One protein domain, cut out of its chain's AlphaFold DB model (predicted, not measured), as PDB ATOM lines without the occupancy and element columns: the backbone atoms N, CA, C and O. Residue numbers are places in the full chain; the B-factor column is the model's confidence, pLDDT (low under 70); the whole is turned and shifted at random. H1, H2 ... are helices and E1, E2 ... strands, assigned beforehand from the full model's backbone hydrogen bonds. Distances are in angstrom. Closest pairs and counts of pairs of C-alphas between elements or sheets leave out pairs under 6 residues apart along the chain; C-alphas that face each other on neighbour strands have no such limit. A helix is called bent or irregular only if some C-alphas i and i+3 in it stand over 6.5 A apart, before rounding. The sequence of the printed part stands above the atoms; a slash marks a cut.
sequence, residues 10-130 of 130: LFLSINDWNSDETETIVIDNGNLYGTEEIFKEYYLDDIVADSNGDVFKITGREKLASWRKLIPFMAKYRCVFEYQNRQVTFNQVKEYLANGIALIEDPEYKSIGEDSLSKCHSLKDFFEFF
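AT A GLANCE: This is residues 10 to 130 of the 130 residues of an uncharacterized protein of Flavobacterium alkalisoli (UniProt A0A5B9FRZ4). What is the overall shape? A curled four-stranded sheet, with the long bent hairpin of E3 and E4 and the short helix H1 over one face, makes one end of the domain; the helical hairpin of H2 and H3, with little H4, makes the other. The unnamed stretch of residues 10 to 30 runs between them. What is it made of? The printed part has 121 residues of mixed class, with elements in the order E1 H1 E2 E3 E4 H2 H3 H4 and an antiparallel sheet ordered E1 E4 E3 E2. It is compact, with a radius of gyration of the C-alphas of 15.7 A, and spans 46 by 34 by 22 A.

HOW THE PARTS SIT: How do the strands pair? E1, residues 31 to 33, is the antiparallel neighbour of E4, residues 76 to 87, with N 32 and O 77 at 2.9 A. E2, residues 47 to 50, E3, residues 54 to 63, and E4 form a meander, each strand the antiparallel neighbour of the one before, with N 48 and O 56 at 2.9 A and N 62 and O 78 at 2.8 A. Where are the helices? H1, residues 36 to 42, is on the sheet over E4, at a height over the sheet of 8.8 A. H2, residues 90 to 103, and H3, residues 107 to 119, touch at a shallow tilt of 11 degrees, opposite ways, their closest C-alphas, of Ile 101 and Lys 110, 5.8 A apart. H3 touches H4, residues 126 to 129, with residues 116 to 119 alone, the closest C-alphas being those of Ser 116 and Phe 129, 5.3 A apart. Are the helix backbones in order? Every O i to N i+4 pair is within hydrogen-bond range in H1 and H3, and 9 of 10 in H2; H4 is too short for such a pair.

IN THESE COORDINATES: Where do the first and last elements lie? E1 begins at C-alpha 31 (44.235, 34.052, -23.378), and H4 ends at C-alpha 129 (29.437, 46.158, -33.077). Which are long? From first to last C-alpha E4 measures 28.9 A, E3 24.8 A and H2 20.4 A.

THE WHOLE: How large is it? The two C-alphas farthest apart, of Trp 67 and Pro 107, are 46.4 A apart; the printed part has no cut, and the link from E3 to E4 is long. Where is confidence low? Residues 19 to 24 and 65 to 75 are under 70.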
ATOM      1  N   LEU A  10      33.387  34.641 -31.545       93.44
ATOM      2  CA  LEU A  10      32.053  34.911 -31.013       93.44
ATOM      3  C   LEU A  10      31.519  33.674 -30.288       93.44
ATOM      4  O   LEU A  10      31.566  32.586 -30.865       93.44
ATOM      5  N   PHE A  11      30.968  33.818 -29.085       92.56
ATOM      6  CA  PHE A  11      30.260  32.734 -28.406       92.56
ATOM      7  C   PHE A  11      28.937  32.380 -29.094       92.56
ATOM      8  O   PHE A  11      28.169  33.241 -29.513       92.56
ATOM      9  N   LEU A  12      28.671  31.077 -29.180       91.88
ATOM     10  CA  LEU A  12      27.464  30.468 -29.743       91.88
ATOM     11  C   LEU A  12      26.754  29.538 -28.739       91.88
ATOM     12  O   LEU A  12      25.925  28.717 -29.137       91.88
ATOM     13  N   SER A  13      27.113  29.617 -27.456       89.44
ATOM     14  CA  SER A  13      26.589  28.780 -26.362       89.44
ATOM     15  C   SER A  13      26.229  29.571 -25.098       89.44
ATOM     16  O   SER A  13      26.113  28.985 -24.027       89.44
ATOM     17  N   ILE A  14      26.014  30.885 -25.222       86.44
ATOM     18  CA  ILE A  14      25.529  31.746 -24.134       86.44
ATOM     19  C   ILE A  14      24.172  31.236 -23.654       86.44
ATOM     20  O   ILE A  14      23.231  31.111 -24.449       86.44
ATOM     21  N   ASN A  15      24.099  30.941 -22.355       77.62
ATOM     22  CA  ASN A  15      22.917  30.382 -21.705       77.62
ATOM     23  C   ASN A  15      22.115  31.424 -20.917       77.62
ATOM     24  O   ASN A  15      20.920  31.208 -20.722       77.62
ATOM     25  N   ASP A  16      22.732  32.526 -20.480       81.31
ATOM     26  CA  ASP A  16      22.106  33.521 -19.604       81.31
ATOM     27  C   ASP A  16      22.122  34.923 -20.233       81.31
ATOM     28  O   ASP A  16      22.988  35.754 -20.005       81.31
ATOM     29  N   TRP A  17      21.128  35.199 -21.072       83.19
ATOM     30  CA  TRP A  17      21.007  36.492 -21.742       83.19
ATOM     31  C   TRP A  17      20.483  37.561 -20.777       83.19
ATOM     32  O   TRP A  17      19.275  37.780 -20.680       83.19
ATOM     33  N   ASN A  18      21.394  38.241 -20.081       76.62
ATOM     34  CA  ASN A  18      21.087  39.312 -19.131       76.62
ATOM     35  C   ASN A  18      21.845  40.623 -19.450       76.62
ATOM     36  O   ASN A  18      22.673  40.686 -20.360       76.62
ATOM     37  N   SER A  19      21.522  41.695 -18.717       63.25
ATOM     38  CA  SER A  19      22.101  43.038 -18.896       63.25
ATOM     39  C   SER A  19      23.597  43.132 -18.572       63.25
ATOM     40  O   SER A  19      24.252  44.057 -19.042       63.25
ATOM     41  N   ASP A  20      24.145  42.192 -17.797       61.50
ATOM     42  CA  ASP A  20      25.573  42.148 -17.462       61.50
ATOM     43  C   ASP A  20      26.395  41.415 -18.550       61.50
ATOM     44  O   ASP A  20      27.618  41.556 -18.605       61.50
ATOM     45  N   GLU A  21      25.750  40.665 -19.457       52.25
ATOM     46  CA  GLU A  21      26.419  39.765 -20.414       52.25
ATOM     47  C   GLU A  21      26.665  40.338 -21.822       52.25
ATOM     48  O   GLU A  21      27.332  39.697 -22.641       52.25
ATOM     49  N   THR A  22      26.242  41.570 -22.124       48.50
ATOM     50  CA  THR A  22      26.510  42.158 -23.452       48.50
ATOM     51  C   THR A  22      27.991  42.465 -23.704       48.50
ATOM     52  O   THR A  22      28.379  42.605 -24.858       48.50
ATOM     53  N   GLU A  23      28.837  42.511 -22.665       49.19
ATOM     54  CA  GLU A  23      30.286  42.762 -22.797       49.19
ATOM     55  C   GLU A  23      31.129  41.498 -23.091       49.19
ATOM     56  O   GLU A  23      32.347  41.602 -23.241       49.19
ATOM     57  N   THR A  24      30.528  40.300 -23.187       60.47
ATOM     58  CA  THR A  24      31.293  39.026 -23.195       60.47
ATOM     59  C   THR A  24      31.004  38.114 -24.394       60.47
ATOM     60  O   THR A  24      31.440  36.966 -24.427       60.47
ATOM     61  N   ILE A  25      30.300  38.592 -25.422       76.44
ATOM     62  CA  ILE A  25      29.967  37.751 -26.589       76.44
ATOM     63  C   ILE A  25      31.206  37.525 -27.479       76.44
ATOM     64  O   ILE A  25      31.299  36.506 -28.169       76.44
ATOM     65  N   VAL A  26      32.184  38.435 -27.431       83.12
ATOM     66  CA  VAL A  26      33.402  38.399 -28.248       83.12
ATOM     67  C   VAL A  26      34.652  38.193 -27.387       83.12
ATOM     68  O   VAL A  26      34.865  38.858 -26.379       83.12
ATOM     69  N   ILE A  27      35.528  37.283 -27.819       83.06
ATOM     70  CA  ILE A  27      36.868  37.100 -27.254       83.06
ATOM     71  C   ILE A  27      37.916  37.588 -28.260       83.06
ATOM     72  O   ILE A  27      38.123  36.967 -29.304       83.06
ATOM     73  N   ASP A  28      38.663  38.631 -27.894       84.56
ATOM     74  CA  ASP A  28      39.736  39.216 -28.717       84.56
ATOM     75  C   ASP A  28      40.965  38.323 -28.876       84.56
ATOM     76  O   ASP A  28      41.748  38.452 -29.820       84.56
ATOM     77  N   ASN A  29      41.218  37.456 -27.899       83.69
ATOM     78  CA  ASN A  29      42.341  36.536 -27.945       83.69
ATOM     79  C   ASN A  29      42.104  35.324 -27.052       83.69
ATOM     80  O   ASN A  29      41.498  35.420 -25.994       83.69
ATOM     81  N   GLY A  30      42.691  34.189 -27.417       79.69
ATOM     82  CA  GLY A  30      42.538  32.947 -26.663       79.69
ATOM     83  C   GLY A  30      43.263  32.906 -25.318       79.69
ATOM     84  O   GLY A  30      43.562  31.804 -24.870       79.69
ATOM     85  N   ASN A  31      43.629  34.040 -24.705       83.56
ATOM     86  CA  ASN A  31      44.235  34.052 -23.378       83.56
ATOM     87  C   ASN A  31      43.266  34.581 -22.320       83.56
ATOM     88  O   ASN A  31      42.708  35.660 -22.471       83.56
ATOM     89  N   LEU A  32      43.186  33.872 -21.199       78.38
ATOM     90  CA  LEU A  32      42.326  34.202 -20.069       78.38
ATOM     91  C   LEU A  32      43.149  34.413 -18.798       78.38
ATOM     92  O   LEU A  32      44.224  33.823 -18.624       78.38
ATOM     93  N   TYR A  33      42.611  35.225 -17.893       75.69
ATOM     94  CA  TYR A  33      43.057  35.313 -16.506       75.69
ATOM     95  C   TYR A  33      42.051  34.586 -15.620       75.69
ATOM     96  O   TYR A  33      40.854  34.647 -15.872       75.69
ATOM     97  N   GLY A  34      42.529  33.909 -14.580       76.94
ATOM     98  CA  GLY A  34      41.645  33.299 -13.589       76.94
ATOM     99  C   GLY A  34      42.033  31.886 -13.183       76.94
ATOM    100  O   GLY A  34      42.972  31.266 -13.701       76.94
ATOM    101  N   THR A  35      41.306  31.373 -12.198       82.38
ATOM    102  CA  THR A  35      41.528  30.041 -11.639       82.38
ATOM    103  C   THR A  35      40.910  28.954 -12.523       82.38
ATOM    104  O   THR A  35      40.359  29.232 -13.586       82.38
ATOM    105  N   GLU A  36      41.105  27.688 -12.155       85.06
ATOM    106  CA  GLU A  36      40.547  26.567 -12.931       85.06
ATOM    107  C   GLU A  36      39.040  26.481 -12.809       85.06
ATOM    108  O   GLU A  36      38.369  26.117 -13.765       85.06
ATOM    109  N   GLU A  37      38.542  26.863 -11.644       86.38
ATOM    110  CA  GLU A  37      37.133  26.934 -11.307       86.38
ATOM    111  C   GLU A  37      36.434  27.936 -12.230       86.38
ATOM    112  O   GLU A  37      35.516  27.541 -12.934       86.38
ATOM    113  N   ILE A  38      36.974  29.158 -12.358       83.44
ATOM    114  CA  ILE A  38      36.455  30.178 -13.289       83.44
ATOM    115  C   ILE A  38      36.447  29.654 -14.731       83.44
ATOM    116  O   ILE A  38      35.479  29.829 -15.460       83.44
ATOM    117  N   PHE A  39      37.511  28.972 -15.163       87.44
ATOM    118  CA  PHE A  39      37.543  28.402 -16.511       87.44
ATOM    119  C   PHE A  39      36.456  27.340 -16.731       87.44
ATOM    120  O   PHE A  39      35.812  27.321 -17.773       87.44
ATOM    121  N   LYS A  40      36.270  26.442 -15.760       88.94
ATOM    122  CA  LYS A  40      35.273  25.371 -15.835       88.94
ATOM    123  C   LYS A  40      33.843  25.898 -15.805       88.94
ATOM    124  O   LYS A  40      32.982  25.270 -16.401       88.94
ATOM    125  N   GLU A  41      33.616  26.999 -15.101       85.25
ATOM    126  CA  GLU A  41      32.300  27.611 -14.941       85.25
ATOM    127  C   GLU A  41      31.878  28.431 -16.166       85.25
ATOM    128  O   GLU A  41      30.731  28.318 -16.583       85.25
ATOM    129  N   TYR A  42      32.800  29.191 -16.767       83.88
ATOM    130  CA  TYR A  42      32.455  30.208 -17.775       83.88
ATOM    131  C   TYR A  42      32.996  29.964 -19.191       83.88
ATOM    132  O   TYR A  42      32.770  30.797 -20.059       83.88
ATOM    133  N   TYR A  43      33.798  28.918 -19.419       88.25
ATOM    134  CA  TYR A  43      34.450  28.712 -20.724       88.25
ATOM    135  C   TYR A  43      34.522  27.256 -21.176       88.25
ATOM    136  O   TYR A  43      34.603  26.985 -22.373       88.25
ATOM    137  N   LEU A  44      34.621  26.298 -20.251       92.19
ATOM    138  CA  LEU A  44      34.754  24.895 -20.627       92.19
ATOM    139  C   LEU A  44      33.496  24.424 -21.359       92.19
ATOM    140  O   LEU A  44      32.381  24.660 -20.920       92.19
ATOM    141  N   ASP A  45      33.712  23.695 -22.450       94.38
ATOM    142  CA  ASP A  45      32.687  23.163 -23.340       94.38
ATOM    143  C   ASP A  45      31.921  24.193 -24.182       94.38
ATOM    144  O   ASP A  45      31.134  23.780 -25.041       94.38
ATOM    145  N   ASP A  46      32.225  25.486 -24.048       92.81
ATOM    146  CA  ASP A  46      31.613  26.517 -24.876       92.81
ATOM    147  C   ASP A  46      31.976  26.395 -26.354       92.81
ATOM    148  O   ASP A  46      33.071  25.968 -26.747       92.81
ATOM    149  N   ILE A  47      31.021  26.807 -27.181       95.62
ATOM    150  CA  ILE A  47      31.118  26.822 -28.631       95.62
ATOM    151  C   ILE A  47      31.362  28.250 -29.082       95.62
ATOM    152  O   ILE A  47      30.601  29.151 -28.748       95.62
ATOM    153  N   VAL A  48      32.388  28.438 -29.903       95.44
ATOM    154  CA  VAL A  48      32.722  29.731 -30.498       95.44
ATOM    155  C   VAL A  48      32.849  29.623 -32.013       95.44
ATOM    156  O   VAL A  48      33.127  28.543 -32.543       95.44
ATOM    157  N   ALA A  49      32.676  30.735 -32.720       96.50
ATOM    158  CA  ALA A  49      32.952  30.839 -34.149       96.50
ATOM    159  C   ALA A  49      33.894  31.998 -34.467       96.50
ATOM    160  O   ALA A  49      33.819  33.056 -33.847       96.50
ATOM    161  N   ASP A  50      34.773  31.800 -35.448       96.00
ATOM    162  CA  ASP A  50      35.624  32.870 -35.965       96.00
ATOM    163  C   ASP A  50      34.987  33.647 -37.129       96.00
ATOM    164  O   ASP A  50      33.895  33.340 -37.612       96.00
ATOM    165  N   SER A  51      35.709  34.658 -37.616       93.62
ATOM    166  CA  SER A  51      35.287  35.498 -38.745       93.62
ATOM    167  C   SER A  51      35.109  34.781 -40.090       93.62
ATOM    168  O   SER A  51      34.468  35.334 -40.987       93.62
ATOM    169  N   ASN A  52      35.623  33.556 -40.241       95.19
ATOM    170  CA  ASN A  52      35.372  32.705 -41.409       95.19
ATOM    171  C   ASN A  52      34.164  31.780 -41.200       95.19
ATOM    172  O   ASN A  52      33.821  31.003 -42.092       95.19
ATOM    173  N   GLY A  53      33.533  31.851 -40.027       96.44
ATOM    174  CA  GLY A  53      32.444  30.985 -39.608       96.44
ATOM    175  C   GLY A  53      32.916  29.636 -39.080       96.44
ATOM    176  O   GLY A  53      32.073  28.793 -38.799       96.44
ATOM    177  N   ASP A  54      34.220  29.387 -38.944       97.81
ATOM    178  CA  ASP A  54      34.714  28.110 -38.437       97.81
ATOM    179  C   ASP A  54      34.359  27.937 -36.963       97.81
ATOM    180  O   ASP A  54      34.606  28.825 -36.152       97.81
ATOM    181  N   VAL A  55      33.785  26.780 -36.620       97.69
ATOM    182  CA  VAL A  55      33.299  26.514 -35.264       97.69
ATOM    183  C   VAL A  55      34.307  25.718 -34.452       97.69
ATOM    184  O   VAL A  55      34.826  24.691 -34.900       97.69
ATOM    185  N   PHE A  56      34.512  26.146 -33.212       97.56
ATOM    186  CA  PHE A  56      35.419  25.531 -32.258       97.56
ATOM    187  C   PHE A  56      34.716  25.286 -30.928       97.56
ATOM    188  O   PHE A  56      33.842  26.049 -30.531       97.56
ATOM    189  N   LYS A  57      35.125  24.225 -30.234       96.75
ATOM    190  CA  LYS A  57      34.762  23.960 -28.845       96.75
ATOM    191  C   LYS A  57      35.960  24.250 -27.949       96.75
ATOM    192  O   LYS A  57      37.072  23.832 -28.277       96.75
ATOM    193  N   ILE A  58      35.749  24.933 -26.833       94.44
ATOM    194  CA  ILE A  58      36.778  25.130 -25.813       94.44
ATOM    195  C   ILE A  58      36.866  23.850 -24.977       94.44
ATOM    196  O   ILE A  58      35.936  23.490 -24.265       94.44
ATOM    197  N   THR A  59      37.983  23.129 -25.069       95.31
ATOM    198  CA  THR A  59      38.137  21.802 -24.432       95.31
ATOM    199  C   THR A  59      39.115  21.788 -23.271       95.31
ATOM    200  O   THR A  59      39.224  20.805 -22.541       95.31
ATOM    201  N   GLY A  60      39.845  22.880 -23.075       93.25
ATOM    202  CA  GLY A  60      40.804  22.973 -21.994       93.25
ATOM    203  C   GLY A  60      41.535  24.298 -21.983       93.25
ATOM    204  O   GLY A  60      41.236  25.217 -22.745       93.25
ATOM    205  N   ARG A  61      42.532  24.374 -21.110       90.62
ATOM    206  CA  ARG A  61      43.436  25.512 -21.029       90.62
ATOM    207  C   ARG A  61      44.845  25.067 -20.680       90.62
ATOM    208  O   ARG A  61      45.047  24.140 -19.900       90.62
ATOM    209  N   GLU A  62      45.818  25.790 -21.199       88.62
ATOM    210  CA  GLU A  62      47.231  25.581 -20.927       88.62
ATOM    211  C   GLU A  62      47.786  26.767 -20.154       88.62
ATOM    212  O   GLU A  62      47.566  27.928 -20.503       88.62
ATOM    213  N   LYS A  63      48.533  26.493 -19.086       82.69
ATOM    214  CA  LYS A  63      49.194  27.551 -18.326       82.69
ATOM    215  C   LYS A  63      50.330  28.129 -19.161       82.69
ATOM    216  O   LYS A  63      51.292  27.423 -19.457       82.69
ATOM    217  N   LEU A  64      50.269  29.421 -19.481       77.50
ATOM    218  CA  LEU A  64      51.420  30.093 -20.072       77.50
ATOM    219  C   LEU A  64      52.498  30.215 -18.991       77.50
ATOM    220  O   LEU A  64      52.224  30.624 -17.860       77.50
ATOM    221  N   ALA A  65      53.721  29.787 -19.311       65.25
ATOM    222  CA  ALA A  65      54.806  29.689 -18.343       65.25
ATOM    223  C   ALA A  65      55.029  31.029 -17.619       65.25
ATOM    224  O   ALA A  65      55.459  32.020 -18.206       65.25
ATOM    225  N   SER A  66      54.741  31.054 -16.317       57.09
ATOM    226  CA  SER A  66      54.897  32.240 -15.485       57.09
ATOM    227  C   SER A  66      56.193  32.139 -14.679       57.09
ATOM    228  O   SER A  66      56.271  31.381 -13.714       57.09
ATOM    229  N   TRP A  67      57.175  32.985 -14.971       55.88
ATOM    230  CA  TRP A  67      58.202  33.377 -13.992       55.88
ATOM    231  C   TRP A  67      57.590  34.127 -12.783       55.88
ATOM    232  O   TRP A  67      58.267  34.385 -11.796       55.88
ATOM    233  N   ARG A  68      56.280  34.421 -12.821       53.19
ATOM    234  CA  ARG A  68      55.477  35.091 -11.785       53.19
ATOM    235  C   ARG A  68      54.522  34.143 -11.033       53.19
ATOM    236  O   ARG A  68      53.357  34.470 -10.841       53.19
ATOM    237  N   LYS A  69      54.990  32.967 -10.593       52.25
ATOM    238  CA  LYS A  69      54.172  31.952  -9.874       52.25
ATOM    239  C   LYS A  69      53.493  32.444  -8.576       52.25
ATOM    240  O   LYS A  69      52.697  31.703  -8.016       52.25
ATOM    241  N   LEU A  70      53.810  33.645  -8.092       56.81
ATOM    242  CA  LEU A  70      53.410  34.147  -6.774       56.81
ATOM    243  C   LEU A  70      52.111  34.970  -6.764       56.81
ATOM    244  O   LEU A  70      51.693  35.392  -5.692       56.81
ATOM    245  N   ILE A  71      51.469  35.208  -7.917       56.19
ATOM    246  CA  ILE A  71      50.232  36.003  -7.981       56.19
ATOM    247  C   ILE A  71      49.150  35.269  -8.799       56.19
ATOM    248  O   ILE A  71      49.135  35.381 -10.027       56.19
ATOM    249  N   PRO A  72      48.256  34.493  -8.152       52.78
ATOM    250  CA  PRO A  72      47.310  33.605  -8.837       52.78
ATOM    251  C   PRO A  72      46.294  34.329  -9.734       52.78
ATOM    252  O   PRO A  72      45.935  33.788 -10.774       52.78
ATOM    253  N   PHE A  73      45.906  35.570  -9.420       55.84
ATOM    254  CA  PHE A  73      44.991  36.356 -10.265       55.84
ATOM    255  C   PHE A  73      45.635  36.888 -11.561       55.84
ATOM    256  O   PHE A  73      44.930  37.317 -12.464       55.84
ATOM    257  N   MET A  74      46.970  36.838 -11.688       53.56
ATOM    258  CA  MET A  74      47.691  37.200 -12.921       53.56
ATOM    259  C   MET A  74      48.098  35.981 -13.760       53.56
ATOM    260  O   MET A  74      48.814  36.130 -14.756       53.56
ATOM    261  N   ALA A  75      47.725  34.764 -13.354       57.62
ATOM    262  CA  ALA A  75      48.074  33.573 -14.109       57.62
ATOM    263  C   ALA A  75      47.346  33.601 -15.460       57.62
ATOM    264  O   ALA A  75      46.126  33.494 -15.526       57.62
ATOM    265  N   LYS A  76      48.128  33.785 -16.529       75.94
ATOM    266  CA  LYS A  76      47.641  33.818 -17.904       75.94
ATOM    267  C   LYS A  76      47.588  32.390 -18.435       75.94
ATOM    268  O   LYS A  76      48.601  31.684 -18.438       75.94
ATOM    269  N   TYR A  77      46.419  31.966 -18.874       84.44
ATOM    270  CA  TYR A  77      46.208  30.675 -19.517       84.44
ATOM    271  C   TYR A  77      45.824  30.900 -20.970       84.44
ATOM    272  O   TYR A  77      45.298  31.956 -21.303       84.44
ATOM    273  N   ARG A  78      46.097  29.924 -21.828       88.00
ATOM    274  CA  ARG A  78      45.623  29.895 -23.210       88.00
ATOM    275  C   ARG A  78      44.545  28.830 -23.348       88.00
ATOM    276  O   ARG A  78      44.790  27.696 -22.950       88.00
ATOM    277  N   CYS A  79      43.396  29.172 -23.915       90.94
ATOM    278  CA  CYS A  79      42.353  28.207 -24.245       90.94
ATOM    279  C   CYS A  79      42.838  27.220 -25.309       90.94
ATOM    280  O   CYS A  79      43.541  27.584 -26.255       90.94
ATOM    281  N   VAL A  80      42.439  25.967 -25.142       93.44
ATOM    282  CA  VAL A  80      42.617  24.898 -26.116       93.44
ATOM    283  C   VAL A  80      41.307  24.750 -26.871       93.44
ATOM    284  O   VAL A  80      40.246  24.609 -26.263       93.44
ATOM    285  N   PHE A  81      41.402  24.788 -28.196       94.88
ATOM    286  CA  PHE A  81      40.258  24.747 -29.092       94.88
ATOM    287  C   PHE A  81      40.259  23.458 -29.906       94.88
ATOM    288  O   PHE A  81      41.280  23.066 -30.478       94.88
ATOM    289  N   GLU A  82      39.090  22.837 -30.006       96.69
ATOM    290  CA  GLU A  82      38.827  21.710 -30.889       96.69
ATOM    291  C   GLU A  82      37.927  22.156 -32.045       96.69
ATOM    292  O   GLU A  82      36.771  22.530 -31.838       96.69
ATOM    293  N   TYR A  83      38.441  22.098 -33.275       97.06
ATOM    294  CA  TYR A  83      37.656  22.402 -34.471       97.06
ATOM    295  C   TYR A  83      36.535  21.378 -34.670       97.06
ATOM    296  O   TYR A  83      36.782  20.178 -34.748       97.06
ATOM    297  N   GLN A  84      35.305  21.866 -34.822       97.12
ATOM    298  CA  GLN A  84      34.092  21.047 -34.867       97.12
ATOM    299  C   GLN A  84      33.735  20.547 -36.277       97.12
ATOM    300  O   GLN A  84      32.628  20.060 -36.495       97.12
ATOM    301  N   ASN A  85      34.642  20.677 -37.256       95.69
ATOM    302  CA  ASN A  85      34.422  20.250 -38.647       95.69
ATOM    303  C   ASN A  85      33.151  20.829 -39.298       95.69
ATOM    304  O   ASN A  85      32.570  20.226 -40.201       95.69
ATOM    305  N   ARG A  86      32.728  22.019 -38.862       96.44
ATOM    306  CA  ARG A  86      31.558  22.722 -39.391       96.44
ATOM    307  C   ARG A  86      31.782  24.227 -39.412       96.44
ATOM    308  O   ARG A  86      32.612  24.744 -38.664       96.44
ATOM    309  N   GLN A  87      30.989  24.897 -40.241       97.56
ATOM    310  CA  GLN A  87      30.944  26.348 -40.333       97.56
ATOM    311  C   GLN A  87      29.536  26.873 -40.054       97.56
ATOM    312  O   GLN A  87      28.548  26.193 -40.340       97.56
ATOM    313  N   VAL A  88      29.457  28.078 -39.501       97.44
ATOM    314  CA  VAL A  88      28.229  28.866 -39.394       97.44
ATOM    315  C   VAL A  88      28.208  29.957 -40.452       97.44
ATOM    316  O   VAL A  88      29.233  30.498 -40.857       97.44
ATOM    317  N   THR A  89      27.007  30.287 -40.899       97.56
ATOM    318  CA  THR A  89      26.755  31.410 -41.796       97.56
ATOM    319  C   THR A  89      26.394  32.658 -41.001       97.56
ATOM    320  O   THR A  89      25.909  32.574 -39.873       97.56
ATOM    321  N   PHE A  90      26.543  33.822 -41.633       96.75
ATOM    322  CA  PHE A  90      26.073  35.093 -41.085       96.75
ATOM    323  C   PHE A  90      24.613  35.027 -40.604       96.75
ATOM    324  O   PHE A  90      24.328  35.439 -39.487       96.75
ATOM    325  N   ASN A  91      23.704  34.455 -41.402       97.19
ATOM    326  CA  ASN A  91      22.284  34.380 -41.044       97.19
ATOM    327  C   ASN A  91      22.034  33.506 -39.810       97.19
ATOM    328  O   ASN A  91      21.222  33.878 -38.972       97.19
ATOM    329  N   GLN A  92      22.748  32.384 -39.673       97.12
ATOM    330  CA  GLN A  92      22.627  31.516 -38.496       97.12
ATOM    331  C   GLN A  92      23.095  32.224 -37.224       97.12
ATOM    332  O   GLN A  92      22.445  32.120 -36.189       97.12
ATOM    333  N   VAL A  93      24.203  32.965 -37.305       95.88
ATOM    334  CA  VAL A  93      24.700  33.754 -36.171       95.88
ATOM    335  C   VAL A  93      23.753  34.913 -35.860       95.88
ATOM    336  O   VAL A  93      23.412  35.126 -34.703       95.88
ATOM    337  N   LYS A  94      23.255  35.615 -36.885       95.75
ATOM    338  CA  LYS A  94      22.283  36.703 -36.723       95.75
ATOM    339  C   LYS A  94      21.012  36.231 -36.021       95.75
ATOM    340  O   LYS A  94      20.531  36.912 -35.125       95.75
ATOM    341  N   GLU A  95      20.480  35.082 -36.424       96.69
ATOM    342  CA  GLU A  95      19.301  34.472 -35.807       96.69
ATOM    343  C   GLU A  95      19.568  34.068 -34.353       96.69
ATOM    344  O   GLU A  95      18.752  34.353 -33.481       96.69
ATOM    345  N   TYR A  96      20.728  33.465 -34.075       94.56
ATOM    346  CA  TYR A  96      21.144  33.132 -32.712       94.56
ATOM    347  C   TYR A  96      21.189  34.372 -31.805       94.56
ATOM    348  O   TYR A  96      20.542  34.380 -30.758       94.56
ATOM    349  N   LEU A  97      21.879  35.435 -32.236       93.00
ATOM    350  CA  LEU A  97      21.973  36.685 -31.478       93.00
ATOM    351  C   LEU A  97      20.603  37.356 -31.318       93.00
ATOM    352  O   LEU A  97      20.278  37.805 -30.227       93.00
ATOM    353  N   ALA A  98      19.774  37.384 -32.368       94.69
ATOM    354  CA  ALA A  98      18.421  37.943 -32.298       94.69
ATOM    355  C   ALA A  98      17.565  37.238 -31.237       94.69
ATOM    356  O   ALA A  98      16.883  37.895 -30.452       94.69
ATOM    357  N   ASN A  99      17.616  35.903 -31.207       94.25
ATOM    358  CA  ASN A  99      16.883  35.106 -30.228       94.25
ATOM    359  C   ASN A  99      17.384  35.365 -28.806       94.25
ATOM    360  O   ASN A  99      16.568  35.469 -27.897       94.25
ATOM    361  N   GLY A 100      18.696  35.507 -28.624       91.31
ATOM    362  CA  GLY A 100      19.299  35.871 -27.347       91.31
ATOM    363  C   GLY A 100      18.885  37.258 -26.857       91.31
ATOM    364  O   GLY A 100      18.328  37.399 -25.772       91.31
ATOM    365  N   ILE A 101      19.060  38.278 -27.700       91.56
ATOM    366  CA  ILE A 101      18.675  39.669 -27.414       91.56
ATOM    367  C   ILE A 101      17.181  39.775 -27.075       91.56
ATOM    368  O   ILE A 101      16.787  40.559 -26.213       91.56
ATOM    369  N   ALA A 102      16.330  38.960 -27.704       92.69
ATOM    370  CA  ALA A 102      14.902  38.949 -27.412       92.69
ATOM    371  C   ALA A 102      14.573  38.559 -25.957       92.69
ATOM    372  O   ALA A 102      13.528  39.000 -25.466       92.69
ATOM    373  N   LEU A 103      15.443  37.781 -25.296       91.94
ATOM    374  CA  LEU A 103      15.304  37.326 -23.907       91.94
ATOM    375  C   LEU A 103      15.766  38.361 -22.872       91.94
ATOM    376  O   LEU A 103      15.402  38.228 -21.708       91.94
ATOM    377  N   ILE A 104      16.518  39.388 -23.281       90.25
ATOM    378  CA  ILE A 104      16.997  40.438 -22.376       90.25
ATOM    379  C   ILE A 104      15.793  41.209 -21.815       90.25
ATOM    380  O   ILE A 104      14.992  41.771 -22.570       90.25
ATOM    381  N   GLU A 105      15.664  41.232 -20.486       90.88
ATOM    382  CA  GLU A 105      14.555  41.906 -19.795       90.88
ATOM    383  C   GLU A 105      14.735  43.427 -19.730       90.88
ATOM    384  O   GLU A 105      13.748  44.164 -19.786       90.88
ATOM    385  N   ASP A 106      15.981  43.901 -19.636       90.19
ATOM    386  CA  ASP A 106      16.283  45.328 -19.584       90.19
ATOM    387  C   ASP A 106      16.058  45.989 -20.964       90.19
ATOM    388  O   ASP A 106      16.749  45.648 -21.934       90.19
ATOM    389  N   PRO A 107      15.114  46.945 -21.088       91.00
ATOM    390  CA  PRO A 107      14.792  47.569 -22.369       91.00
ATOM    391  C   PRO A 107      15.945  48.360 -22.997       91.00
ATOM    392  O   PRO A 107      16.002  48.464 -24.223       91.00
ATOM    393  N   GLU A 108      16.838  48.937 -22.187       90.06
ATOM    394  CA  GLU A 108      17.976  49.716 -22.678       90.06
ATOM    395  C   GLU A 108      18.997  48.790 -23.341       90.06
ATOM    396  O   GLU A 108      19.324  48.969 -24.517       90.06
ATOM    397  N   TYR A 109      19.415  47.731 -22.642       87.25
ATOM    398  CA  TYR A 109      20.356  46.743 -23.179       87.25
ATOM    399  C   TYR A 109      19.788  45.986 -24.376       87.25
ATOM    400  O   TYR A 109      20.494  45.751 -25.359       87.25
ATOM    401  N   LYS A 110      18.492  45.663 -24.343       91.12
ATOM    402  CA  LYS A 110      17.809  45.074 -25.494       91.12
ATOM    403  C   LYS A 110      17.869  45.993 -26.713       91.12
ATOM    404  O   LYS A 110      18.238  45.541 -27.795       91.12
ATOM    405  N   SER A 111      17.576  47.284 -26.538       92.12
ATOM    406  CA  SER A 111      17.647  48.265 -27.625       92.12
ATOM    407  C   SER A 111      19.067  48.428 -28.174       92.12
ATOM    408  O   SER A 111      19.219  48.608 -29.381       92.12
ATOM    409  N   ILE A 112      20.097  48.369 -27.321       90.38
ATOM    410  CA  ILE A 112      21.506  48.407 -27.746       90.38
ATOM    411  C   ILE A 112      21.831  47.179 -28.601       90.38
ATOM    412  O   ILE A 112      22.363  47.324 -29.702       90.38
ATOM    413  N   GLY A 113      21.462  45.980 -28.141       90.38
ATOM    414  CA  GLY A 113      21.684  44.742 -28.889       90.38
ATOM    415  C   GLY A 113      20.977  44.742 -30.247       90.38
ATOM    416  O   GLY A 113      21.575  44.371 -31.259       90.38
ATOM    417  N   GLU A 114      19.722  45.197 -30.298       94.00
ATOM    418  CA  GLU A 114      18.952  45.326 -31.542       94.00
ATOM    419  C   GLU A 114      19.596  46.328 -32.519       94.00
ATOM    420  O   GLU A 114      19.704  46.035 -33.716       94.00
ATOM    421  N   ASP A 115      20.078  47.476 -32.027       93.88
ATOM    422  CA  ASP A 115      20.788  48.476 -32.834       93.88
ATOM    423  C   ASP A 115      22.115  47.930 -33.385       93.88
ATOM    424  O   ASP A 115      22.348  48.005 -34.596       93.88
ATOM    425  N   SER A 116      22.948  47.301 -32.548       92.62
ATOM    426  CA  SER A 116      24.185  46.634 -32.984       92.62
ATOM    427  C   SER A 116      23.909  45.567 -34.045       92.62
ATOM    428  O   SER A 116      24.525  45.574 -35.112       92.62
ATOM    429  N   LEU A 117      22.910  44.705 -33.826       94.12
ATOM    430  CA  LEU A 117      22.532  43.647 -34.767       94.12
ATOM    431  C   LEU A 117      22.039  44.191 -36.120       94.12
ATOM    432  O   LEU A 117      22.207  43.545 -37.164       94.12
ATOM    433  N   SER A 118      21.410  45.370 -36.113       95.88
ATOM    434  CA  SER A 118      20.912  46.033 -37.322       95.88
ATOM    435  C   SER A 118      22.039  46.529 -38.234       95.88
ATOM    436  O   SER A 118      21.868  46.542 -39.455       95.88
ATOM    437  N   LYS A 119      23.200  46.862 -37.652       95.81
ATOM    438  CA  LYS A 119      24.402  47.337 -38.354       95.81
ATOM    439  C   LYS A 119      25.224  46.203 -38.971       95.81
ATOM    440  O   LYS A 119      26.050  46.457 -39.842       95.81
ATOM    441  N   CYS A 120      24.991  44.957 -38.555       95.62
ATOM    442  CA  CYS A 120      25.709  43.802 -39.082       95.62
ATOM    443  C   CYS A 120      25.133  43.315 -40.424       95.62
ATOM    444  O   CYS A 120      23.938  43.012 -40.553       95.62
ATOM    445  N   HIS A 121      26.024  43.134 -41.397       95.75
ATOM    446  CA  HIS A 121      25.803  42.588 -42.739       95.75
ATOM    447  C   HIS A 121      26.742  41.415 -43.076       95.75
ATOM    448  O   HIS A 121      26.553  40.738 -44.090       95.75
ATOM    449  N   SER A 122      27.749  41.159 -42.238       96.19
ATOM    450  CA  SER A 122      28.688  40.047 -42.365       96.19
ATOM    451  C   SER A 122      29.077  39.475 -40.996       96.19
ATOM    452  O   SER A 122      28.795  40.077 -39.963       96.19
ATOM    453  N   LEU A 123      29.744  38.311 -40.972       93.94
ATOM    454  CA  LEU A 123      30.289  37.754 -39.725       93.94
ATOM    455  C   LEU A 123      31.323  38.681 -39.075       93.94
ATOM    456  O   LEU A 123      31.461  38.667 -37.859       93.94
ATOM    457  N   LYS A 124      32.048  39.472 -39.875       93.62
ATOM    458  CA  LYS A 124      33.080  40.382 -39.364       93.62
ATOM    459  C   LYS A 124      32.478  41.522 -38.559       93.62
ATOM    460  O   LYS A 124      33.028  41.890 -37.532       93.62
ATOM    461  N   ASP A 125      31.331  42.008 -39.007       93.88
ATOM    462  CA  ASP A 125      30.639  43.142 -38.407       93.88
ATOM    463  C   ASP A 125      30.197  42.826 -36.970       93.88
ATOM    464  O   ASP A 125      30.087  43.734 -36.154       93.88
ATOM    465  N   PHE A 126      29.979  41.547 -36.629       91.69
ATOM    466  CA  PHE A 126      29.684  41.162 -35.247       91.69
ATOM    467  C   PHE A 126      30.813  41.524 -34.290       91.69
ATOM    468  O   PHE A 126      30.523  41.923 -33.179       91.69
ATOM    469  N   PHE A 127      32.071  41.453 -34.722       90.31
ATOM    470  CA  PHE A 127      33.214  41.805 -33.876       90.31
ATOM    471  C   PHE A 127      33.508  43.308 -33.833       90.31
ATOM    472  O   PHE A 127      34.441  43.731 -33.157       90.31
ATOM    473  N   GLU A 128      32.793  44.107 -34.628       87.94
ATOM    474  CA  GLU A 128      32.911  45.569 -34.622       87.94
ATOM    475  C   GLU A 128      31.808  46.224 -33.784       87.94
ATOM    476  O   GLU A 128      32.017  47.308 -33.237       87.94
ATOM    477  N   PHE A 129      30.633  45.592 -33.708       87.31
ATOM    478  CA  PHE A 129      29.437  46.158 -33.077       87.31
ATOM    479  C   PHE A 129      29.005  45.464 -31.777       87.31
ATOM    480  O   PHE A 129      28.142  46.009 -31.085       87.31
ATOM    481  N   PHE A 130      29.581  44.305 -31.458       79.56
ATOM    482  CA  PHE A 130      29.470  43.610 -30.172       79.56
ATOM    483  C   PHE A 130      30.868  43.442 -29.582       79.56
ATOM    484  O   PHE A 130      30.984  43.567 -28.348       79.56
TER     485      PHE A 130